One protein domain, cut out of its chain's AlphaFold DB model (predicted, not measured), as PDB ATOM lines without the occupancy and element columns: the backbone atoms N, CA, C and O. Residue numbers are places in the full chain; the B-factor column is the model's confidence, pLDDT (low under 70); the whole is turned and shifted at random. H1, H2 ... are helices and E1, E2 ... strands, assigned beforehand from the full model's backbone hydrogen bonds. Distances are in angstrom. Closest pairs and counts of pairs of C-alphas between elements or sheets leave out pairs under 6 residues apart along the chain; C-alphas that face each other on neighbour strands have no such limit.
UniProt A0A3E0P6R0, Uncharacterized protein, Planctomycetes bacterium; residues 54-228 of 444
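AT A GLANCE: This is residues 54 to 228 of the 444 residues of an uncharacterized protein of Planctomycetes bacterium (UniProt A0A3E0P6R0). Two twisted sheets, E1 E2 E11 E4 and E3 E5 E6 E9 E10, lie partly face to face as an elongated sandwich, with their strands running nearly along each other. The small hairpin E7 and E8 lies at one end of the long axis and the turn around Asp 68, after E1, at the other. The printed part has 175 residues, with three named helices and eleven named strands in the order E1 H1 E2 E3 E4 E5 E6 H2 E7 E8 H3 E9 E10 E11. The class is mostly strand; the first sheet has the order E1 - E2 - E11 - E4, the second is branched, and both are antiparallel. The whole is compact, with a radius of gyration of the C-alphas of 17.5 A and spans of 57 by 32 by 30 A.

IN THESE COORDINATES: Find C-alpha 54 at (117.160, 164.249, 173.848); from there E1, residues 54 to 65, runs 36.3 A. Next come H1, residues 89 to 93, and E2, residues 102 to 112, 29.8 A long. Go on to E3, residues 117 to 125, 26.3 A, E4, residues 128 to 134, and E5, residues 139 to 141. E6, residues 154 to 164, 28.2 A, begins at (108.698, 162.827, 150.207) and bends by 58 degrees at residue 160. Then look for H2, residues 166 to 169, E7, residues 173 to 175, E8, residues 181 to 183, H3, residues 194 to 199, E9, residues 205 to 209, and E10, residues 215 to 218. E11, residues 221 to 227, ends at (108.561, 152.570, 150.204).

HOW THE PARTS SIT: In the sandwich, two sheets face to face, the facing parts are 10.4 A centre to centre. Within hydrogen-bond range look for N 56 and O 110 at 3.1 A between E1 and E2, N 104 and O 225 at 2.8 A between E2 and E11, and N 129 and O 226 at 2.8 A between E11 and E4. In the branched sheet E3 lies on one side of E6, with N 119 and O 161 at 2.9 A. On the other side are E5, with N 139 and O 157 at 3.0 A, and E9, with N 162 and O 207 at 2.9 A. E9 and E10 form a hairpin, with N 208 and O 216 at 2.9 A; E10 runs on into E11 at 73 degrees. In the hairpin E7 and E8, N 174 and O 182 are 2.9 A apart. H1, with residues 89 to 91, and H3, with residues 195 to 199, only graze the sheet E1 E2 E11 E4; H2 only grazes the branched sheet. O i to N i+4 pairs within range number 0 of 1 in H1 and 0 of 2 in H3, against 2 of 2 and 3 of 3 for O i to N i+3; H2 is too short for an i+4 pair.

THE WHOLE: The C-alphas farthest apart, of Asp 68 and Gln 180, are 62.5 A apart. The printed part has no cut; its long links are E1 to H1, 23 residues, and E5 to E6, 12 residues. Mean pLDDT of the printed part is 83.9, with 35 residues under 70, among them residues 73 to 80 and 89 to 102.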
ATOM      1  N   VAL A  54     117.003 165.630 174.330       98.31
ATOM      2  CA  VAL A  54     117.160 164.249 173.848       98.31
ATOM      3  C   VAL A  54     116.002 163.913 172.917       98.31
ATOM      4  O   VAL A  54     114.863 164.301 173.193       98.31
ATOM      5  N   VAL A  55     116.291 163.247 171.798       98.38
ATOM      6  CA  VAL A  55     115.297 162.889 170.771       98.38
ATOM      7  C   VAL A  55     115.365 161.399 170.487       98.38
ATOM      8  O   VAL A  55     116.363 160.908 169.967       98.38
ATOM      9  N   HIS A  56     114.299 160.686 170.826       98.31
ATOM     10  CA  HIS A  56     114.185 159.250 170.599       98.31
ATOM     11  C   HIS A  56     113.136 158.990 169.526       98.31
ATOM     12  O   HIS A  56     112.088 159.635 169.501       98.31
ATOM     13  N   GLU A  57     113.401 158.044 168.640       97.25
ATOM     14  CA  GLU A  57     112.468 157.640 167.599       97.25
ATOM     15  C   GLU A  57     112.399 156.122 167.508       97.25
ATOM     16  O   GLU A  57     113.431 155.451 167.450       97.25
ATOM     17  N   TRP A  58     111.183 155.583 167.431       95.38
ATOM     18  CA  TRP A  58     110.972 154.207 166.994       95.38
ATOM     19  C   TRP A  58     109.928 154.123 165.892       95.38
ATOM     20  O   TRP A  58     109.102 155.016 165.721       95.38
ATOM     21  N   GLY A  59     109.973 153.031 165.133       92.62
ATOM     22  CA  GLY A  59     109.033 152.742 164.054       92.62
ATOM     23  C   GLY A  59     109.207 151.319 163.534       92.62
ATOM     24  O   GLY A  59     109.990 150.530 164.068       92.62
ATOM     25  N   THR A  60     108.482 150.956 162.482       90.38
ATOM     26  CA  THR A  60     108.499 149.583 161.964       90.38
ATOM     27  C   THR A  60     108.454 149.560 160.443       90.38
ATOM     28  O   THR A  60     107.623 150.230 159.842       90.38
ATOM     29  N   PHE A  61     109.289 148.745 159.804       89.62
ATOM     30  CA  PHE A  61     109.152 148.417 158.384       89.62
ATOM     31  C   PHE A  61     108.587 147.005 158.257       89.62
ATOM     32  O   PHE A  61     109.219 146.049 158.696       89.62
ATOM     33  N   THR A  62     107.394 146.864 157.678       87.12
ATOM     34  CA  THR A  62     106.787 145.553 157.406       87.12
ATOM     35  C   THR A  62     106.995 145.161 155.947       87.12
ATOM     36  O   THR A  62     106.621 145.918 155.049       87.12
ATOM     37  N   SER A  63     107.527 143.959 155.733       85.38
ATOM     38  CA  SER A  63     107.640 143.282 154.435       85.38
ATOM     39  C   SER A  63     107.030 141.880 154.499       85.38
ATOM     40  O   SER A  63     106.887 141.298 155.576       85.38
ATOM     41  N   PHE A  64     106.651 141.353 153.335       83.75
ATOM     42  CA  PHE A  64     106.082 140.016 153.176       83.75
ATOM     43  C   PHE A  64     106.920 139.219 152.168       83.75
ATOM     44  O   PHE A  64     107.338 139.776 151.148       83.75
ATOM     45  N   THR A  65     107.176 137.939 152.439       84.00
ATOM     46  CA  THR A  65     107.990 137.061 151.581       84.00
ATOM     47  C   THR A  65     107.315 135.727 151.286       84.00
ATOM     48  O   THR A  65     106.577 135.182 152.108       84.00
ATOM     49  N   GLY A  66     107.599 135.182 150.103       82.81
ATOM     50  CA  GLY A  66     107.372 133.771 149.814       82.81
ATOM     51  C   GLY A  66     108.287 132.870 150.649       82.81
ATOM     52  O   GLY A  66     109.285 133.324 151.212       82.81
ATOM     53  N   SER A  67     107.986 131.571 150.688       84.00
ATOM     54  CA  SER A  67     108.833 130.576 151.371       84.00
ATOM     55  C   SER A  67     110.230 130.429 150.748       84.00
ATOM     56  O   SER A  67     111.150 129.915 151.383       84.00
ATOM     57  N   ASP A  68     110.398 130.920 149.518       79.31
ATOM     58  CA  ASP A  68     111.645 131.026 148.762       79.31
ATOM     59  C   ASP A  68     112.454 132.306 149.053       79.31
ATOM     60  O   ASP A  68     113.539 132.462 148.498       79.31
ATOM     61  N   GLY A  69     111.959 133.197 149.922       74.88
ATOM     62  CA  GLY A  69     112.584 134.478 150.275       74.88
ATOM     63  C   GLY A  69     112.243 135.643 149.342       74.88
ATOM     64  O   GLY A  69     112.639 136.777 149.613       74.88
ATOM     65  N   VAL A  70     111.477 135.417 148.268       80.62
ATOM     66  CA  VAL A  70     111.110 136.483 147.324       80.62
ATOM     67  C   VAL A  70     110.164 137.479 148.003       80.62
ATOM     68  O   VAL A  70     109.097 137.100 148.485       80.62
ATOM     69  N   ASN A  71     110.534 138.763 148.025       75.94
ATOM     70  CA  ASN A  71     109.679 139.844 148.529       75.94
ATOM     71  C   ASN A  71     108.432 140.010 147.640       75.94
ATOM     72  O   ASN A  71     108.539 140.144 146.419       75.94
ATOM     73  N   LEU A  72     107.251 140.011 148.261       71.25
ATOM     74  CA  LEU A  72     105.957 140.074 147.585       71.25
ATOM     75  C   LEU A  72     105.294 141.440 147.814       71.25
ATOM     76  O   LEU A  72     105.130 141.885 148.952       71.25
ATOM     77  N   GLU A  73     104.848 142.084 146.729       68.25
ATOM     78  CA  GLU A  73     104.080 143.335 146.781       68.25
ATOM     79  C   GLU A  73     102.701 143.084 147.419       68.25
ATOM     80  O   GLU A  73     101.737 142.691 146.757       68.25
ATOM     81  N   PHE A  74     102.585 143.329 148.723       62.41
ATOM     82  CA  PHE A  74     101.301 143.332 149.421       62.41
ATOM     83  C   PHE A  74     100.646 144.716 149.319       62.41
ATOM     84  O   PHE A  74     101.324 145.734 149.179       62.41
ATOM     85  N   ARG A  75      99.305 144.794 149.382       61.91
ATOM     86  CA  ARG A  75      98.624 146.099 149.472       61.91
ATOM     87  C   ARG A  75      98.603 146.549 150.931       61.91
ATOM     88  O   ARG A  75      97.910 145.928 151.733       61.91
ATOM     89  N   PRO A  76      99.341 147.610 151.290       50.97
ATOM     90  CA  PRO A  76      99.722 147.804 152.681       50.97
ATOM     91  C   PRO A  76      98.618 148.428 153.536       50.97
ATOM     92  O   PRO A  76      98.486 148.072 154.704       50.97
ATOM     93  N   LEU A  77      97.838 149.362 152.986       51.22
ATOM     94  CA  LEU A  77      97.025 150.296 153.770       51.22
ATOM     95  C   LEU A  77      95.666 149.713 154.191       51.22
ATOM     96  O   LEU A  77      94.731 149.634 153.392       51.22
ATOM     97  N   VAL A  78      95.543 149.398 155.483       49.16
ATOM     98  CA  VAL A  78      94.252 149.344 156.187       49.16
ATOM     99  C   VAL A  78      93.820 150.793 156.426       49.16
ATOM    100  O   VAL A  78      94.619 151.592 156.891       49.16
ATOM    101  N   THR A  79      92.592 151.171 156.066       48.12
ATOM    102  CA  THR A  79      92.177 152.592 156.046       48.12
ATOM    103  C   THR A  79      91.543 153.094 157.344       48.12
ATOM    104  O   THR A  79      91.223 154.277 157.437       48.12
ATOM    105  N   ASN A  80      91.312 152.202 158.311       52.00
ATOM    106  CA  ASN A  80      90.408 152.423 159.443       52.00
ATOM    107  C   ASN A  80      91.066 152.153 160.817       52.00
ATOM    108  O   ASN A  80      90.341 152.004 161.795       52.00
ATOM    109  N   ASP A  81      92.398 152.040 160.903       71.06
ATOM    110  CA  ASP A  81      93.114 151.759 162.164       71.06
ATOM    111  C   ASP A  81      93.559 153.024 162.925       71.06
ATOM    112  O   ASP A  81      94.003 152.927 164.064       71.06
ATOM    113  N   LEU A  82      93.469 154.206 162.308       81.75
ATOM    114  CA  LEU A  82      94.003 155.456 162.855       81.75
ATOM    115  C   LEU A  82      92.914 156.430 163.345       81.75
ATOM    116  O   LEU A  82      91.853 156.526 162.717       81.75
ATOM    117  N   PRO A  83      93.198 157.228 164.398       87.44
ATOM    118  CA  PRO A  83      92.287 158.259 164.883       87.44
ATOM    119  C   PRO A  83      91.928 159.308 163.821       87.44
ATOM    120  O   PRO A  83      92.738 159.693 162.975       87.44
ATOM    121  N   LYS A  84      90.715 159.867 163.908       86.94
ATOM    122  CA  LYS A  84      90.168 160.798 162.897       86.94
ATOM    123  C   LYS A  84      90.890 162.150 162.781       86.94
ATOM    124  O   LYS A  84      90.631 162.878 161.828       86.94
ATOM    125  N   PHE A  85      91.748 162.504 163.739       88.69
ATOM    126  CA  PHE A  85      92.530 163.748 163.718       88.69
ATOM    127  C   PHE A  85      93.846 163.634 162.928       88.69
ATOM    128  O   PHE A  85      94.491 164.649 162.675       88.69
ATOM    129  N   ILE A  86      94.247 162.423 162.528       89.75
ATOM    130  CA  ILE A  86      95.461 162.193 161.743       89.75
ATOM    131  C   ILE A  86      95.287 162.744 160.319       89.75
ATOM    132  O   ILE A  86      94.321 162.425 159.621       89.75
ATOM    133  N   HIS A  87      96.248 163.542 159.843       87.62
ATOM    134  CA  HIS A  87      96.245 164.020 158.462       87.62
ATOM    135  C   HIS A  87      96.492 162.851 157.513       87.62
ATOM    136  O   HIS A  87      97.436 162.091 157.692       87.62
ATOM    137  N   SER A  88      95.647 162.715 156.490       80.56
ATOM    138  CA  SER A  88      95.614 161.543 155.605       80.56
ATOM    139  C   SER A  88      95.378 161.952 154.136       80.56
ATOM    140  O   SER A  88      94.439 161.471 153.495       80.56
ATOM    141  N   PRO A  89      96.179 162.876 153.557       67.00
ATOM    142  CA  PRO A  89      95.855 163.512 152.274       67.00
ATOM    143  C   PRO A  89      95.799 162.532 151.100       67.00
ATOM    144  O   PRO A  89      95.015 162.728 150.175       67.00
ATOM    145  N   ALA A  90      96.545 161.424 151.151       52.72
ATOM    146  CA  ALA A  90      96.497 160.405 150.106       52.72
ATOM    147  C   ALA A  90      95.136 159.670 150.003       52.72
ATOM    148  O   ALA A  90      94.903 158.986 149.007       52.72
ATOM    149  N   VAL A  91      94.192 159.846 150.948       48.28
ATOM    150  CA  VAL A  91      92.777 159.448 150.749       48.28
ATOM    151  C   VAL A  91      92.198 160.121 149.501       48.28
ATOM    152  O   VAL A  91      91.544 159.457 148.699       48.28
ATOM    153  N   LEU A  92      92.543 161.392 149.272       42.56
ATOM    154  CA  LEU A  92      92.167 162.162 148.083       42.56
ATOM    155  C   LEU A  92      92.834 161.644 146.788       42.56
ATOM    156  O   LEU A  92      92.410 161.998 145.692       42.56
ATOM    157  N   LEU A  93      93.869 160.803 146.916       47.56
ATOM    158  CA  LEU A  93      94.656 160.220 145.822       47.56
ATOM    159  C   LEU A  93      94.302 158.745 145.537       47.56
ATOM    160  O   LEU A  93      94.812 158.163 144.581       47.56
ATOM    161  N   GLY A  94      93.413 158.131 146.331       46.59
ATOM    162  CA  GLY A  94      92.945 156.758 146.114       46.59
ATOM    163  C   GLY A  94      93.872 155.657 146.649       46.59
ATOM    164  O   GLY A  94      94.109 154.675 145.940       46.59
ATOM    165  N   LYS A  95      94.351 155.801 147.900       44.94
ATOM    166  CA  LYS A  95      95.237 154.877 148.662       44.94
ATOM    167  C   LYS A  95      95.243 153.409 148.213       44.94
ATOM    168  O   LYS A  95      96.301 152.874 147.903       44.94
ATOM    169  N   GLY A  96      94.077 152.762 148.127       47.41
ATOM    170  CA  GLY A  96      93.943 151.330 147.816       47.41
ATOM    171  C   GLY A  96      94.423 150.867 146.426       47.41
ATOM    172  O   GLY A  96      94.260 149.687 146.105       47.41
ATOM    173  N   ARG A  97      94.974 151.756 145.585       51.34
ATOM    174  CA  ARG A  97      95.496 151.461 144.235       51.34
ATOM    175  C   ARG A  97      97.025 151.399 144.128       51.34
ATOM    176  O   ARG A  97      97.510 150.983 143.078       51.34
ATOM    177  N   ILE A  98      97.756 151.788 145.172       55.22
ATOM    178  CA  ILE A  98      99.222 151.700 145.245       55.22
ATOM    179  C   ILE A  98      99.575 150.477 146.104       55.22
ATOM    180  O   ILE A  98      99.047 150.331 147.207       55.22
ATOM    181  N   GLY A  99     100.419 149.585 145.589       54.25
ATOM    182  CA  GLY A  99     101.126 148.586 146.390       54.25
ATOM    183  C   GLY A  99     102.584 149.003 146.580       54.25
ATOM    184  O   GLY A  99     103.060 149.940 145.933       54.25
ATOM    185  N   ALA A 100     103.259 148.364 147.532       56.09
ATOM    186  CA  ALA A 100     104.635 148.677 147.893       56.09
ATOM    187  C   ALA A 100     105.337 147.432 148.443       56.09
ATOM    188  O   ALA A 100     104.683 146.523 148.957       56.09
ATOM    189  N   GLN A 101     106.666 147.411 148.368       62.66
ATOM    190  CA  GLN A 101     107.482 146.329 148.934       62.66
ATOM    191  C   GLN A 101     107.700 146.483 150.447       62.66
ATOM    192  O   GLN A 101     107.930 145.492 151.143       62.66
ATOM    193  N   GLN A 102     107.613 147.721 150.952       69.12
ATOM    194  CA  GLN A 102     107.774 148.078 152.361       69.12
ATOM    195  C   GLN A 102     106.617 148.967 152.836       69.12
ATOM    196  O   GLN A 102     106.329 150.012 152.241       69.12
ATOM    197  N   ARG A 103     105.990 148.593 153.958       75.50
ATOM    198  CA  ARG A 103     105.051 149.446 154.708       75.50
ATOM    199  C   ARG A 103     105.779 150.046 155.912       75.50
ATOM    200  O   ARG A 103     106.219 149.292 156.777       75.50
ATOM    201  N   MET A 104     105.902 151.371 155.977       76.44
ATOM    202  CA  MET A 104     106.491 152.077 157.118       76.44
ATOM    203  C   MET A 104     105.401 152.454 158.124       76.44
ATOM    204  O   MET A 104     104.601 153.365 157.909       76.44
ATOM    205  N   GLU A 105     105.410 151.735 159.238       68.31
ATOM    206  CA  GLU A 105     104.378 151.702 160.255       68.31
ATOM    207  C   GLU A 105     104.792 152.384 161.555       68.31
ATOM    208  O   GLU A 105     105.751 151.990 162.216       68.31
ATOM    209  N   THR A 106     104.012 153.403 161.914       65.81
ATOM    210  CA  THR A 106     104.095 154.213 163.141       65.81
ATOM    211  C   THR A 106     105.522 154.601 163.577       65.81
ATOM    212  O   THR A 106     105.859 154.386 164.738       65.81
ATOM    213  N   PRO A 107     106.362 155.215 162.719       79.62
ATOM    214  CA  PRO A 107     107.341 156.180 163.200       79.62
ATOM    215  C   PRO A 107     106.723 157.183 164.185       79.62
ATOM    216  O   PRO A 107     105.770 157.901 163.848       79.62
ATOM    217  N   VAL A 108     107.277 157.230 165.395       94.56
ATOM    218  CA  VAL A 108     106.982 158.245 166.408       94.56
ATOM    219  C   VAL A 108     108.271 158.829 166.975       94.56
ATOM    220  O   VAL A 108     109.149 158.102 167.432       94.56
ATOM    221  N   THR A 109     108.375 160.157 166.945       98.12
ATOM    222  CA  THR A 109     109.533 160.917 167.428       98.12
ATOM    223  C   THR A 109     109.186 161.588 168.761       98.12
ATOM    224  O   THR A 109     108.377 162.522 168.802       98.12
ATOM    225  N   TYR A 110     109.790 161.121 169.852       98.50
ATOM    226  CA  TYR A 110     109.690 161.681 171.199       98.50
ATOM    227  C   TYR A 110     110.778 162.722 171.467       98.50
ATOM    228  O   TYR A 110     111.879 162.672 170.918       98.50
ATOM    229  N   PHE A 111     110.483 163.642 172.385       98.50
ATOM    230  CA  PHE A 111     111.402 164.689 172.821       98.50
ATOM    231  C   PHE A 111     111.452 164.727 174.348       98.50
ATOM    232  O   PHE A 111     110.409 164.743 175.002       98.50
ATOM    233  N   TYR A 112     112.651 164.808 174.921       98.19
ATOM    234  CA  TYR A 112     112.866 164.942 176.361       98.19
ATOM    235  C   TYR A 112     113.655 166.219 176.659       98.19
ATOM    236  O   TYR A 112     114.694 166.493 176.053       98.19
ATOM    237  N   THR A 113     113.127 167.024 177.581       96.31
ATOM    238  CA  THR A 113     113.698 168.294 178.047       96.31
ATOM    239  C   THR A 113     113.063 168.648 179.392       96.31
ATOM    240  O   THR A 113     111.871 168.422 179.585       96.31
ATOM    241  N   ASP A 114     113.843 169.229 180.302       94.56
ATOM    242  CA  ASP A 114     113.418 169.676 181.640       94.56
ATOM    243  C   ASP A 114     112.819 171.098 181.647       94.56
ATOM    244  O   ASP A 114     112.427 171.633 182.683       94.56
ATOM    245  N   ARG A 115     112.785 171.748 180.480       94.81
ATOM    246  CA  ARG A 115     112.383 173.149 180.312       94.81
ATOM    247  C   ARG A 115     111.659 173.392 178.988       94.81
ATOM    248  O   ARG A 115     112.030 172.767 177.986       94.81
ATOM    249  N   PRO A 116     110.700 174.338 178.940       96.69
ATOM    250  CA  PRO A 116     110.096 174.782 177.693       96.69
ATOM    251  C   PRO A 116     111.148 175.303 176.713       96.69
ATOM    252  O   PRO A 116     111.954 176.174 177.050       96.69
ATOM    253  N   ARG A 117     111.138 174.780 175.487       96.44
ATOM    254  CA  ARG A 117     112.033 175.212 174.402       96.44
ATOM    255  C   ARG A 117     111.383 174.981 173.043       96.44
ATOM    256  O   ARG A 117     110.475 174.169 172.918       96.44
ATOM    257  N   SER A 118     111.866 175.683 172.028       97.75
ATOM    258  CA  SER A 118     111.465 175.460 170.636       97.75
ATOM    259  C   SER A 118     112.553 174.694 169.893       97.75
ATOM    260  O   SER A 118     113.739 174.926 170.138       97.75
ATOM    261  N   VAL A 119     112.143 173.831 168.968       98.31
ATOM    262  CA  VAL A 119     113.011 173.130 168.016       98.31
ATOM    263  C   VAL A 119     112.411 173.225 166.611       98.31
ATOM    264  O   VAL A 119     111.191 173.257 166.471       98.31
ATOM    265  N   ASN A 120     113.231 173.263 165.563       98.44
ATOM    266  CA  ASN A 120     112.756 172.983 164.207       98.44
ATOM    267  C   ASN A 120     112.847 171.476 163.960       98.44
ATOM    268  O   ASN A 120     113.873 170.890 164.305       98.44
ATOM    269  N   VAL A 121     111.825 170.862 163.355       98.50
ATOM    270  CA  VAL A 121     111.851 169.429 163.008       98.50
ATOM    271  C   VAL A 121     111.414 169.189 161.568       98.50
ATOM    272  O   VAL A 121     110.386 169.703 161.115       98.50
ATOM    273  N   ARG A 122     112.195 168.368 160.865       98.25
ATOM    274  CA  ARG A 122     111.934 167.893 159.506       98.25
ATOM    275  C   ARG A 122     112.350 166.429 159.380       98.25
ATOM    276  O   ARG A 122     113.431 166.074 159.841       98.25
ATOM    277  N   VAL A 123     111.537 165.621 158.706       97.38
ATOM    278  CA  VAL A 123     111.939 164.297 158.211       97.38
ATOM    279  C   VAL A 123     111.800 164.245 156.692       97.38
ATOM    280  O   VAL A 123     110.803 164.705 156.131       97.38
ATOM    281  N   ASP A 124     112.803 163.688 156.029       96.44
ATOM    282  CA  ASP A 124     112.786 163.357 154.606       96.44
ATOM    283  C   ASP A 124     112.612 161.838 154.433       96.44
ATOM    284  O   ASP A 124     113.030 161.056 155.281       96.44
ATOM    285  N   PHE A 125     112.010 161.398 153.327       92.88
ATOM    286  CA  PHE A 125     111.875 159.981 152.965       92.88
ATOM    287  C   PHE A 125     112.230 159.799 151.475       92.88
ATOM    288  O   PHE A 125     111.344 159.664 150.623       92.88
ATOM    289  N   PRO A 126     113.532 159.825 151.111       91.75
ATOM    290  CA  PRO A 126     113.964 159.942 149.716       91.75
ATOM    291  C   PRO A 126     113.504 158.791 148.812       91.75
ATOM    292  O   PRO A 126     113.247 159.009 147.630       91.75
ATOM    293  N   ARG A 127     113.355 157.579 149.368       87.38
ATOM    294  CA  ARG A 127     112.939 156.350 148.658       87.38
ATOM    295  C   ARG A 127     111.487 155.928 148.945       87.38
ATOM    296  O   ARG A 127     111.148 154.751 148.804       87.38
ATOM    297  N   GLY A 128     110.629 156.863 149.357       86.94
ATOM    298  CA  GLY A 128     109.241 156.556 149.702       86.94
ATOM    299  C   GLY A 128     108.246 157.703 149.544       86.94
ATOM    300  O   GLY A 128     108.553 158.774 149.023       86.94
ATOM    301  N   MET A 129     107.021 157.419 149.975       86.81
ATOM    302  CA  MET A 129     105.845 158.284 149.946       86.81
ATOM    303  C   MET A 129     105.281 158.400 151.367       86.81
ATOM    304  O   MET A 129     105.111 157.382 152.034       86.81
ATOM    305  N   LEU A 130     104.953 159.609 151.829       88.00
ATOM    306  CA  LEU A 130     104.387 159.849 153.166       88.00
ATOM    307  C   LEU A 130     102.857 159.965 153.081       88.00
ATOM    308  O   LEU A 130     102.318 160.735 152.283       88.00
ATOM    309  N   THR A 131     102.150 159.146 153.867       84.62
ATOM    310  CA  THR A 131     100.719 158.836 153.675       84.62
ATOM    311  C   THR A 131      99.810 159.289 154.811       84.62
ATOM    312  O   THR A 131      98.625 159.553 154.555       84.62
ATOM    313  N   GLU A 132     100.342 159.387 156.030       89.44
ATOM    314  CA  GLU A 132      99.662 159.886 157.226       89.44
ATOM    315  C   GLU A 132     100.642 160.621 158.155       89.44
ATOM    316  O   GLU A 132     101.812 160.247 158.214       89.44
ATOM    317  N   TRP A 133     100.180 161.635 158.899       93.62
ATOM    318  CA  TRP A 133     100.979 162.310 159.939       93.62
ATOM    319  C   TRP A 133     100.147 163.132 160.936       93.62
ATOM    320  O   TRP A 133      99.000 163.497 160.670       93.62
ATOM    321  N   PHE A 134     100.744 163.449 162.087       94.62
ATOM    322  CA  PHE A 134     100.218 164.368 163.102       94.62
ATOM    323  C   PHE A 134     101.353 164.822 164.045       94.62
ATOM    324  O   PHE A 134     102.245 164.013 164.291       94.62
ATOM    325  N   PRO A 135     101.367 166.045 164.615       95.50
ATOM    326  CA  PRO A 135     100.509 167.213 164.356       95.50
ATOM    327  C   PRO A 135     100.592 167.750 162.908       95.50
ATOM    328  O   PRO A 135     101.343 167.194 162.099       95.50
ATOM    329  N   PRO A 136      99.847 168.818 162.543       93.81
ATOM    330  CA  PRO A 136      99.943 169.439 161.222       93.81
ATOM    331  C   PRO A 136     101.362 169.935 160.911       93.81
ATOM    332  O   PRO A 136     102.074 170.403 161.795       93.81
ATOM    333  N   VAL A 137     101.746 169.893 159.636       93.81
ATOM    334  CA  VAL A 137     103.059 170.341 159.137       93.81
ATOM    335  C   VAL A 137     102.974 171.703 158.451       93.81
ATOM    336  O   VAL A 137     101.914 172.108 157.972       93.81
ATOM    337  N   ARG A 138     104.106 172.407 158.368       92.81
ATOM    338  CA  ARG A 138     104.231 173.726 157.722       92.81
ATOM    339  C   ARG A 138     104.656 173.661 156.260       92.81
ATOM    340  O   ARG A 138     104.367 174.586 155.508       92.81
ATOM    341  N   GLY A 139     105.307 172.577 155.858       92.25
ATOM    342  CA  GLY A 139     105.559 172.227 154.466       92.25
ATOM    343  C   GLY A 139     105.650 170.713 154.319       92.25
ATOM    344  O   GLY A 139     106.036 170.022 155.260       92.25
ATOM    345  N   PHE A 140     105.279 170.196 153.154       93.62
ATOM    346  CA  PHE A 140     105.418 168.782 152.832       93.62
ATOM    347  C   PHE A 140     105.487 168.564 151.325       93.62
ATOM    348  O   PHE A 140     104.948 169.354 150.549       93.62
ATOM    349  N   ASP A 141     106.081 167.443 150.938       91.56
ATOM    350  CA  ASP A 141     105.708 166.736 149.719       91.56
ATOM    351  C   ASP A 141     105.367 165.298 150.117       91.56
ATOM    352  O   ASP A 141     106.050 164.684 150.935       91.56
ATOM    353  N   THR A 142     104.289 164.758 149.557       87.56
ATOM    354  CA  THR A 142     103.926 163.352 149.783       87.56
ATOM    355  C   THR A 142     104.844 162.392 149.034       87.56
ATOM    356  O   THR A 142     104.872 161.224 149.397       87.56
ATOM    357  N   GLY A 143     105.570 162.845 148.005       84.44
ATOM    358  CA  GLY A 143     106.379 162.001 147.118       84.44
ATOM    359  C   GLY A 143     105.558 161.155 146.138       84.44
ATOM    360  O   GLY A 143     106.067 160.173 145.604       84.44
ATOM    361  N   ALA A 144     104.280 161.492 145.921       75.19
ATOM    362  CA  ALA A 144     103.338 160.714 145.116       75.19
ATOM    363  C   ALA A 144     103.259 161.197 143.651       75.19
ATOM    364  O   ALA A 144     102.576 162.176 143.332       75.19
ATOM    365  N   ALA A 145     103.893 160.483 142.714       63.00
ATOM    366  CA  ALA A 145     103.853 160.848 141.296       63.00
ATOM    367  C   ALA A 145     102.540 160.413 140.607       63.00
ATOM    368  O   ALA A 145     102.389 159.277 140.149       63.00
ATOM    369  N   HIS A 146     101.610 161.363 140.448       52.59
ATOM    370  CA  HIS A 146     100.258 161.196 139.873       52.59
ATOM    371  C   HIS A 146     100.128 160.421 138.541       52.59
ATOM    372  O   HIS A 146      99.012 160.029 138.192       52.59
ATOM    373  N   LYS A 147     101.202 160.247 137.756       49.66
ATOM    374  CA  LYS A 147     101.155 159.641 136.408       49.66
ATOM    375  C   LYS A 147     101.867 158.295 136.269       49.66
ATOM    376  O   LYS A 147     101.525 157.545 135.362       49.66
ATOM    377  N   GLU A 148     102.829 157.990 137.136       49.88
ATOM    378  CA  GLU A 148     103.802 156.906 136.900       49.88
ATOM    379  C   GLU A 148     103.849 155.860 138.024       49.88
ATOM    380  O   GLU A 148     104.507 154.838 137.871       49.88
ATOM    381  N   ARG A 149     103.128 156.081 139.137       56.66
ATOM    382  CA  ARG A 149     103.229 155.300 140.392       56.66
ATOM    383  C   ARG A 149     104.618 155.324 141.047       56.66
ATOM    384  O   ARG A 149     104.853 154.572 141.989       56.66
ATOM    385  N   SER A 150     105.525 156.183 140.588       64.06
ATOM    386  CA  SER A 150     106.792 156.442 141.262       64.06
ATOM    387  C   SER A 150     106.548 157.077 142.638       64.06
ATOM    388  O   SER A 150     105.674 157.933 142.811       64.06
ATOM    389  N   MET A 151     107.319 156.611 143.621       76.88
ATOM    390  CA  MET A 151     107.346 157.098 144.999       76.88
ATOM    391  C   MET A 151     108.771 157.552 145.313       76.88
ATOM    392  O   MET A 151     109.717 156.827 145.001       76.88
ATOM    393  N   GLY A 152     108.936 158.727 145.912       83.88
ATOM    394  CA  GLY A 152     110.245 159.226 146.333       83.88
ATOM    395  C   GLY A 152     110.269 160.728 146.589       83.88
ATOM    396  O   GLY A 152     109.367 161.456 146.178       83.88
ATOM    397  N   ASN A 153     111.337 161.193 147.240       88.38
ATOM    398  CA  ASN A 153     111.554 162.592 147.640       88.38
ATOM    399  C   ASN A 153     110.430 163.196 148.510       88.38
ATOM    400  O   ASN A 153     110.251 164.416 148.534       88.38
ATOM    401  N   ALA A 154     109.676 162.359 149.230       91.88
ATOM    402  CA  ALA A 154     108.698 162.827 150.207       91.88
ATOM    403  C   ALA A 154     109.392 163.514 151.393       91.88
ATOM    404  O   ALA A 154     110.516 163.158 151.750       91.88
ATOM    405  N   TYR A 155     108.713 164.461 152.037       95.75
ATOM    406  CA  TYR A 155     109.179 165.068 153.283       95.75
ATOM    407  C   TYR A 155     108.032 165.652 154.109       95.75
ATOM    408  O   TYR A 155     107.001 166.061 153.571       95.75
ATOM    409  N   LEU A 156     108.257 165.767 155.416       96.31
ATOM    410  CA  LEU A 156     107.402 166.471 156.367       96.31
ATOM    411  C   LEU A 156     108.241 167.484 157.139       96.31
ATOM    412  O   LEU A 156     109.261 167.148 157.735       96.31
ATOM    413  N   ASP A 157     107.817 168.742 157.110       97.19
ATOM    414  CA  ASP A 157     108.525 169.868 157.708       97.19
ATOM    415  C   ASP A 157     107.567 170.591 158.660       97.19
ATOM    416  O   ASP A 157     106.746 171.420 158.251       97.19
ATOM    417  N   TRP A 158     107.630 170.249 159.949       96.44
ATOM    418  CA  TRP A 158     106.827 170.899 160.991       96.44
ATOM    419  C   TRP A 158     107.278 172.344 161.252       96.44
ATOM    420  O   TRP A 158     106.544 173.111 161.878       96.44
ATOM    421  N   LYS A 159     108.466 172.740 160.763       95.38
ATOM    422  CA  LYS A 159     109.205 173.914 161.242       95.38
ATOM    423  C   LYS A 159     109.229 173.893 162.772       95.38
ATOM    424  O   LYS A 159     109.604 172.881 163.355       95.38
ATOM    425  N   THR A 160     108.872 175.002 163.411       96.38
ATOM    426  CA  THR A 160     109.000 175.195 164.853       96.38
ATOM    427  C   THR A 160     107.944 174.417 165.640       96.38
ATOM    428  O   THR A 160     106.793 174.840 165.755       96.38
ATOM    429  N   VAL A 161     108.389 173.323 166.250       98.00
ATOM    430  CA  VAL A 161     107.700 172.584 167.307       98.00
ATOM    431  C   VAL A 161     108.113 173.192 168.648       98.00
ATOM    432  O   VAL A 161     109.301 173.403 168.903       98.00
ATOM    433  N   LYS A 162     107.157 173.486 169.530       97.69
ATOM    434  CA  LYS A 162     107.468 173.800 170.930       97.69
ATOM    435  C   LYS A 162     107.396 172.533 171.765       97.69
ATOM    436  O   LYS A 162     106.515 171.708 171.563       97.69
ATOM    437  N   LEU A 163     108.306 172.409 172.719       98.38
ATOM    438  CA  LEU A 163     108.376 171.311 173.671       98.38
ATOM    439  C   LEU A 163     107.951 171.836 175.041       98.38
ATOM    440  O   LEU A 163     108.508 172.827 175.517       98.38
ATOM    441  N   ILE A 164     106.969 171.183 175.656       98.12
ATOM    442  CA  ILE A 164     106.405 171.540 176.961       98.12
ATOM    443  C   ILE A 164     106.625 170.346 177.903       98.12
ATOM    444  O   ILE A 164     106.054 169.282 177.651       98.12
ATOM    445  N   PRO A 165     107.439 170.475 178.966       96.56
ATOM    446  CA  PRO A 165     107.633 169.401 179.940       96.56
ATOM    447  C   PRO A 165     106.296 168.902 180.530       96.56
ATOM    448  O   PRO A 165     105.386 169.718 180.732       96.56
ATOM    449  N   PRO A 166     106.121 167.587 180.779       94.25
ATOM    450  CA  PRO A 166     104.808 167.004 181.085       94.25
ATOM    451  C   PRO A 166     104.115 167.618 182.304       94.25
ATOM    452  O   PRO A 166     102.900 167.814 182.299       94.25
ATOM    453  N   GLU A 167     104.885 167.960 183.335       93.94
ATOM    454  CA  GLU A 167     104.410 168.562 184.579       93.94
ATOM    455  C   GLU A 167     103.910 170.004 184.402       93.94
ATOM    456  O   GLU A 167     103.110 170.477 185.204       93.94
ATOM    457  N   GLN A 168     104.314 170.679 183.320       95.69
ATOM    458  CA  GLN A 168     103.893 172.043 182.978       95.69
ATOM    459  C   GLN A 168     102.667 172.067 182.049       95.69
ATOM    460  O   GLN A 168     102.003 173.098 181.929       95.69
ATOM    461  N   PHE A 169     102.311 170.943 181.412       96.12
ATOM    462  CA  PHE A 169     101.182 170.888 180.474       96.12
ATOM    463  C   PHE A 169      99.825 171.164 181.147       96.12
ATOM    464  O   PHE A 169      98.956 171.800 180.551       96.12
ATOM    465  N   ALA A 170      99.662 170.772 182.416       93.75
ATOM    466  CA  ALA A 170      98.435 170.988 183.189       93.75
ATOM    467  C   ALA A 170      98.064 172.476 183.377       93.75
ATOM    468  O   ALA A 170      96.887 172.794 183.582       93.75
ATOM    469  N   ASP A 171      99.028 173.394 183.252       95.25
ATOM    470  CA  ASP A 171      98.818 174.844 183.340       95.25
ATOM    471  C   ASP A 171      98.628 175.530 181.978       95.25
ATOM    472  O   ASP A 171      98.197 176.685 181.923       95.25
ATOM    473  N   VAL A 172      98.854 174.827 180.863       95.06
ATOM    474  CA  VAL A 172      98.676 175.383 179.514       95.06
ATOM    475  C   VAL A 172      97.199 175.686 179.259       95.06
ATOM    476  O   VAL A 172      96.309 174.873 179.531       95.06
ATOM    477  N   ARG A 173      96.917 176.883 178.731       93.94
ATOM    478  CA  ARG A 173      95.561 177.330 178.384       93.94
ATOM    479  C   ARG A 173      95.490 177.735 176.918       93.94
ATOM    480  O   ARG A 173      96.260 178.582 176.472       93.94
ATOM    481  N   VAL A 174      94.523 177.178 176.197       91.25
ATOM    482  CA  VAL A 174      94.173 177.565 174.822       91.25
ATOM    483  C   VAL A 174      92.835 178.289 174.794       91.25
ATOM    484  O   VAL A 174      92.086 178.264 175.769       91.25
ATOM    485  N   ARG A 175      92.518 178.961 173.684       88.88
ATOM    486  CA  ARG A 175      91.193 179.560 173.490       88.88
ATOM    487  C   ARG A 175      90.257 178.559 172.823       88.88
ATOM    488  O   ARG A 175      90.602 177.999 171.787       88.88
ATOM    489  N   ASN A 176      89.073 178.363 173.399       85.94
ATOM    490  CA  ASN A 176      87.995 177.627 172.743       85.94
ATOM    491  C   ASN A 176      87.378 178.452 171.587       85.94
ATOM    492  O   ASN A 176      87.799 179.580 171.315       85.94
ATOM    493  N   LYS A 177      86.354 177.906 170.913       83.19
ATOM    494  CA  LYS A 177      85.663 178.578 169.791       83.19
ATOM    495  C   LYS A 177      85.035 179.927 170.180       83.19
ATOM    496  O   LYS A 177      84.968 180.821 169.343       83.19
ATOM    497  N   ASP A 178      84.661 180.095 171.446       87.25
ATOM    498  CA  ASP A 178      84.102 181.328 172.023       87.25
ATOM    499  C   ASP A 178      85.188 182.294 172.544       87.25
ATOM    500  O   ASP A 178      84.893 183.305 173.183       87.25
ATOM    501  N   GLY A 179      86.468 181.982 172.311       85.38
ATOM    502  CA  GLY A 179      87.616 182.782 172.736       85.38
ATOM    503  C   GLY A 179      87.993 182.649 174.216       85.38
ATOM    504  O   GLY A 179      88.945 183.308 174.649       85.38
ATOM    505  N   GLN A 180      87.292 181.824 174.996       89.50
ATOM    506  CA  GLN A 180      87.520 181.635 176.433       89.50
ATOM    507  C   GLN A 180      88.756 180.758 176.700       89.50
ATOM    508  O   GLN A 180      88.973 179.793 175.965       89.50
ATOM    509  N   PRO A 181      89.562 181.052 177.741       92.31
ATOM    510  CA  PRO A 181      90.693 180.212 178.120       92.31
ATOM    511  C   PRO A 181      90.210 178.900 178.756       92.31
ATOM    512  O   PRO A 181      89.565 178.911 179.802       92.31
ATOM    513  N   VAL A 182      90.572 177.775 178.148       93.50
ATOM    514  CA  VAL A 182      90.324 176.412 178.642       93.50
ATOM    515  C   VAL A 182      91.655 175.660 178.782       93.50
ATOM    516  O   VAL A 182      92.626 176.045 178.124       93.50
ATOM    517  N   PRO A 183      91.756 174.614 179.626       95.31
ATOM    518  CA  PRO A 183      92.922 173.732 179.643       95.31
ATOM    519  C   PRO A 183      93.242 173.182 178.251       95.31
ATOM    520  O   PRO A 183      92.331 172.852 177.492       95.31
ATOM    521  N   ALA A 184      94.528 173.083 177.919       94.81
ATOM    522  CA  ALA A 184      94.950 172.295 176.769       94.81
ATOM    523  C   ALA A 184      94.727 170.800 177.045       94.81
ATOM    524  O   ALA A 184      94.886 170.330 178.173       94.81
ATOM    525  N   THR A 185      94.377 170.055 176.002       94.56
ATOM    526  CA  THR A 185      94.238 168.597 176.030       94.56
ATOM    527  C   THR A 185      94.965 168.004 174.830       94.56
ATOM    528  O   THR A 185      95.181 168.683 173.823       94.56
ATOM    529  N   LEU A 186      95.342 166.730 174.927       95.06
ATOM    530  CA  LEU A 186      95.685 165.954 173.735       95.06
ATOM    531  C   LEU A 186      94.384 165.595 172.985       95.06
ATOM    532  O   LEU A 186      93.323 165.570 173.615       95.06
ATOM    533  N   PRO A 187      94.428 165.313 171.673       92.94
ATOM    534  CA  PRO A 187      93.280 164.789 170.940       92.94
ATOM    535  C   PRO A 187      92.772 163.472 171.535       92.94
ATOM    536  O   PRO A 187      93.577 162.598 171.878       92.94
ATOM    537  N   ASP A 188      91.452 163.314 171.614       90.81
ATOM    538  CA  ASP A 188      90.825 162.078 172.084       90.81
ATOM    539  C   ASP A 188      91.166 160.904 171.157       90.81
ATOM    540  O   ASP A 188      91.085 161.009 169.932       90.81
ATOM    541  N   VAL A 189      91.541 159.782 171.768       87.50
ATOM    542  CA  VAL A 189      91.890 158.508 171.127       87.50
ATOM    543  C   VAL A 189      91.059 157.436 171.822       87.50
ATOM    544  O   VAL A 189      90.928 157.463 173.047       87.50
ATOM    545  N   GLY A 190      90.456 156.527 171.058       79.50
ATOM    546  CA  GLY A 190      89.609 155.470 171.608       79.50
ATOM    547  C   GLY A 190      90.389 154.515 172.515       79.50
ATOM    548  O   GLY A 190      91.555 154.229 172.263       79.50
ATOM    549  N   GLU A 191      89.737 153.962 173.543       65.06
ATOM    550  CA  GLU A 191      90.377 153.047 174.512       65.06
ATOM    551  C   GLU A 191      91.015 151.808 173.848       65.06
ATOM    552  O   GLU A 191      91.999 151.271 174.350       65.06
ATOM    553  N   ASN A 192      90.489 151.405 172.685       61.81
ATOM    554  CA  ASN A 192      90.973 150.287 171.869       61.81
ATOM    555  C   ASN A 192      91.819 150.724 170.649       61.81
ATOM    556  O   ASN A 192      92.164 149.886 169.820       61.81
ATOM    557  N   GLU A 193      92.132 152.016 170.487       75.06
ATOM    558  CA  GLU A 193      92.968 152.514 169.384       75.06
ATOM    559  C   GLU A 193      94.453 152.438 169.781       75.06
ATOM    560  O   GLU A 193      94.925 153.135 170.682       75.06
ATOM    561  N   HIS A 194      95.225 151.598 169.087       82.62
ATOM    562  CA  HIS A 194      96.628 151.285 169.407       82.62
ATOM    563  C   HIS A 194      97.586 152.483 169.352       82.62
ATOM    564  O   HIS A 194      98.636 152.469 169.999       82.62
ATOM    565  N   TYR A 195      97.197 153.546 168.644       88.00
ATOM    566  CA  TYR A 195      97.844 154.861 168.681       88.00
ATOM    567  C   TYR A 195      97.975 155.410 170.115       88.00
ATOM    568  O   TYR A 195      98.979 156.031 170.457       88.00
ATOM    569  N   GLY A 196      96.992 155.147 170.984       91.06
ATOM    570  CA  GLY A 196      96.991 155.619 172.369       91.06
ATOM    571  C   GLY A 196      98.100 155.004 173.226       91.06
ATOM    572  O   GLY A 196      98.604 155.660 174.134       91.06
ATOM    573  N   GLN A 197      98.542 153.784 172.904       92.44
ATOM    574  CA  GLN A 197      99.600 153.086 173.644       92.44
ATOM    575  C   GLN A 197     100.966 153.785 173.496       92.44
ATOM    576  O   GLN A 197     101.736 153.842 174.455       92.44
ATOM    577  N   ALA A 198     101.218 154.447 172.359       93.44
ATOM    578  CA  ALA A 198     102.421 155.249 172.134       93.44
ATOM    579  C   ALA A 198     102.528 156.471 173.074       93.44
ATOM    580  O   ALA A 198     103.613 157.031 173.233       93.44
ATOM    581  N   ARG A 199     101.436 156.875 173.746       95.06
ATOM    582  CA  ARG A 199     101.426 157.955 174.754       95.06
ATOM    583  C   ARG A 199     101.907 157.504 176.149       95.06
ATOM    584  O   ARG A 199     101.931 158.329 177.068       95.06
ATOM    585  N   ALA A 200     102.312 156.244 176.343       95.38
ATOM    586  CA  ALA A 200     102.735 155.688 177.640       95.38
ATOM    587  C   ALA A 200     104.163 156.087 178.106       95.38
ATOM    588  O   ALA A 200     104.745 155.446 178.980       95.38
ATOM    589  N   THR A 201     104.730 157.158 177.546       96.69
ATOM    590  CA  THR A 201     106.106 157.638 177.774       96.69
ATOM    591  C   THR A 201     106.176 158.876 178.681       96.69
ATOM    592  O   THR A 201     105.162 159.527 178.940       96.69
ATOM    593  N   ASP A 202     107.379 159.247 179.134       96.75
ATOM    594  CA  ASP A 202     107.637 160.488 179.896       96.75
ATOM    595  C   ASP A 202     108.093 161.663 178.999       96.75
ATOM    596  O   ASP A 202     108.783 162.577 179.458       96.75
ATOM    597  N   SER A 203     107.765 161.611 177.703       97.94
ATOM    598  CA  SER A 203     108.161 162.627 176.724       97.94
ATOM    599  C   SER A 203     107.436 163.954 176.946       97.94
ATOM    600  O   SER A 203     106.274 163.991 177.361       97.94
ATOM    601  N   ALA A 204     108.122 165.051 176.628       98.25
ATOM    602  CA  ALA A 204     107.535 166.380 176.576       98.25
ATOM    603  C   ALA A 204     106.398 166.431 175.543       98.25
ATOM    604  O   ALA A 204     106.449 165.784 174.496       98.25
ATOM    605  N   ILE A 205     105.385 167.247 175.825       98.44
ATOM    606  CA  ILE A 205     104.293 167.502 174.889       98.44
ATOM    607  C   ILE A 205     104.831 168.371 173.750       98.44
ATOM    608  O   ILE A 205     105.377 169.452 173.992       98.44
ATOM    609  N   VAL A 206     104.661 167.910 172.513       98.31
ATOM    610  CA  VAL A 206     104.880 168.716 171.314       98.31
ATOM    611  C   VAL A 206     103.664 169.615 171.094       98.31
ATOM    612  O   VAL A 206     102.539 169.132 171.021       98.31
ATOM    613  N   GLU A 207     103.877 170.925 170.988       97.12
ATOM    614  CA  GLU A 207     102.886 171.893 170.515       97.12
ATOM    615  C   GLU A 207     103.302 172.392 169.128       97.12
ATOM    616  O   GLU A 207     104.382 172.969 168.955       97.12
ATOM    617  N   VAL A 208     102.419 172.219 168.142       95.19
ATOM    618  CA  VAL A 208     102.586 172.762 166.788       95.19
ATOM    619  C   VAL A 208     101.427 173.695 166.459       95.19
ATOM    620  O   VAL A 208     100.276 173.437 166.803       95.19
ATOM    621  N   TYR A 209     101.740 174.794 165.777       88.62
ATOM    622  CA  TYR A 209     100.766 175.774 165.300       88.62
ATOM    623  C   TYR A 209     100.540 175.572 163.805       88.62
ATOM    624  O   TYR A 209     101.526 175.470 163.077       88.62
ATOM    625  N   ASP A 210      99.300 175.634 163.327       77.19
ATOM    626  CA  ASP A 210      98.964 175.522 161.895       77.19
ATOM    627  C   ASP A 210      99.237 176.806 161.087       77.19
ATOM    628  O   ASP A 210      99.786 176.765 159.988       77.19
ATOM    629  N   GLY A 211      98.914 177.964 161.663       68.81
ATOM    630  CA  GLY A 211      98.945 179.278 161.018       68.81
ATOM    631  C   GLY A 211      97.705 180.118 161.325       68.81
ATOM    632  O   GLY A 211      97.837 181.317 161.563       68.81
ATOM    633  N   ASP A 212      96.537 179.483 161.441       62.81
ATOM    634  CA  ASP A 212      95.242 180.136 161.684       62.81
ATOM    635  C   ASP A 212      94.963 180.424 163.176       62.81
ATOM    636  O   ASP A 212      93.966 181.070 163.527       62.81
ATOM    637  N   ARG A 213      95.950 180.085 164.025       63.53
ATOM    638  CA  ARG A 213      96.056 180.269 165.489       63.53
ATOM    639  C   ARG A 213      95.498 179.111 166.321       63.53
ATOM    640  O   ARG A 213      95.206 179.315 167.500       63.53
ATOM    641  N   TYR A 214      95.417 177.910 165.755       81.44
ATOM    642  CA  TYR A 214      95.160 176.701 166.533       81.44
ATOM    643  C   TYR A 214      96.481 176.052 166.969       81.44
ATOM    644  O   TYR A 214      97.428 175.947 166.187       81.44
ATOM    645  N   SER A 215      96.531 175.637 168.236       90.69
ATOM    646  CA  SER A 215      97.602 174.812 168.804       90.69
ATOM    647  C   SER A 215      97.177 173.347 168.780       90.69
ATOM    648  O   SER A 215      96.088 173.012 169.246       90.69
ATOM    649  N   PHE A 216      98.051 172.482 168.279       94.56
ATOM    650  CA  PHE A 216      97.874 171.035 168.227       94.56
ATOM    651  C   PHE A 216      98.897 170.391 169.157       94.56
ATOM    652  O   PHE A 216     100.086 170.700 169.054       94.56
ATOM    653  N   PHE A 217      98.436 169.513 170.048       97.19
ATOM    654  CA  PHE A 217      99.265 168.885 171.078       97.19
ATOM    655  C   PHE A 217      99.344 167.371 170.883       97.19
ATOM    656  O   PHE A 217      98.333 166.738 170.596       97.19
ATOM    657  N   GLU A 218     100.520 166.787 171.093       97.38
ATOM    658  CA  GLU A 218     100.728 165.334 171.159       97.38
ATOM    659  C   GLU A 218     101.943 165.026 172.054       97.38
ATOM    660  O   GLU A 218     102.687 165.935 172.414       97.38
ATOM    661  N   LYS A 219     102.185 163.767 172.430       97.19
ATOM    662  CA  LYS A 219     103.434 163.353 173.105       97.19
ATOM    663  C   LYS A 219     104.623 163.107 172.169       97.19
ATOM    664  O   LYS A 219     105.738 162.889 172.645       97.19
ATOM    665  N   PHE A 220     104.377 163.093 170.865       97.81
ATOM    666  CA  PHE A 220     105.327 162.734 169.819       97.81
ATOM    667  C   PHE A 220     104.920 163.373 168.489       97.81
ATOM    668  O   PHE A 220     103.758 163.727 168.285       97.81
ATOM    669  N   LEU A 221     105.863 163.486 167.558       98.00
ATOM    670  CA  LEU A 221     105.528 163.638 166.141       98.00
ATOM    671  C   LEU A 221     105.258 162.244 165.569       98.00
ATOM    672  O   LEU A 221     106.004 161.317 165.859       98.00
ATOM    673  N   PHE A 222     104.203 162.086 164.780       95.88
ATOM    674  CA  PHE A 222     103.807 160.832 164.139       95.88
ATOM    675  C   PHE A 222     103.833 160.987 162.623       95.88
ATOM    676  O   PHE A 222     103.306 161.967 162.087       95.88
ATOM    677  N   TYR A 223     104.367 159.985 161.929       93.19
ATOM    678  CA  TYR A 223     104.261 159.860 160.479       93.19
ATOM    679  C   TYR A 223     104.192 158.388 160.050       93.19
ATOM    680  O   TYR A 223     104.661 157.499 160.750       93.19
ATOM    681  N   ARG A 224     103.590 158.119 158.889       88.19
ATOM    682  CA  ARG A 224     103.581 156.813 158.207       88.19
ATOM    683  C   ARG A 224     103.799 156.994 156.710       88.19
ATOM    684  O   ARG A 224     103.576 158.076 156.159       88.19
ATOM    685  N   GLY A 225     104.239 155.930 156.046       85.06
ATOM    686  CA  GLY A 225     104.532 155.969 154.619       85.06
ATOM    687  C   GLY A 225     104.712 154.600 153.977       85.06
ATOM    688  O   GLY A 225     104.693 153.565 154.638       85.06
ATOM    689  N   LEU A 226     104.915 154.605 152.664       83.75
ATOM    690  CA  LEU A 226     105.206 153.426 151.849       83.75
ATOM    691  C   LEU A 226     106.547 153.605 151.139       83.75
ATOM    692  O   LEU A 226     106.897 154.724 150.770       83.75
ATOM    693  N   GLY A 227     107.279 152.518 150.904       79.19
ATOM    694  CA  GLY A 227     108.561 152.570 150.204       79.19
ATOM    695  C   GLY A 227     108.809 151.367 149.306       79.19
ATOM    696  O   GLY A 227     108.344 150.260 149.577       79.19
ATOM    697  N   ASN A 228     109.582 151.600 148.247       75.94
ATOM    698  CA  ASN A 228     110.114 150.559 147.370       75.94
ATOM    699  C   ASN A 228     111.638 150.577 147.496       75.94
ATOM    700  O   ASN A 228     112.355 151.155 146.679       75.94
TER     701      ASN A 228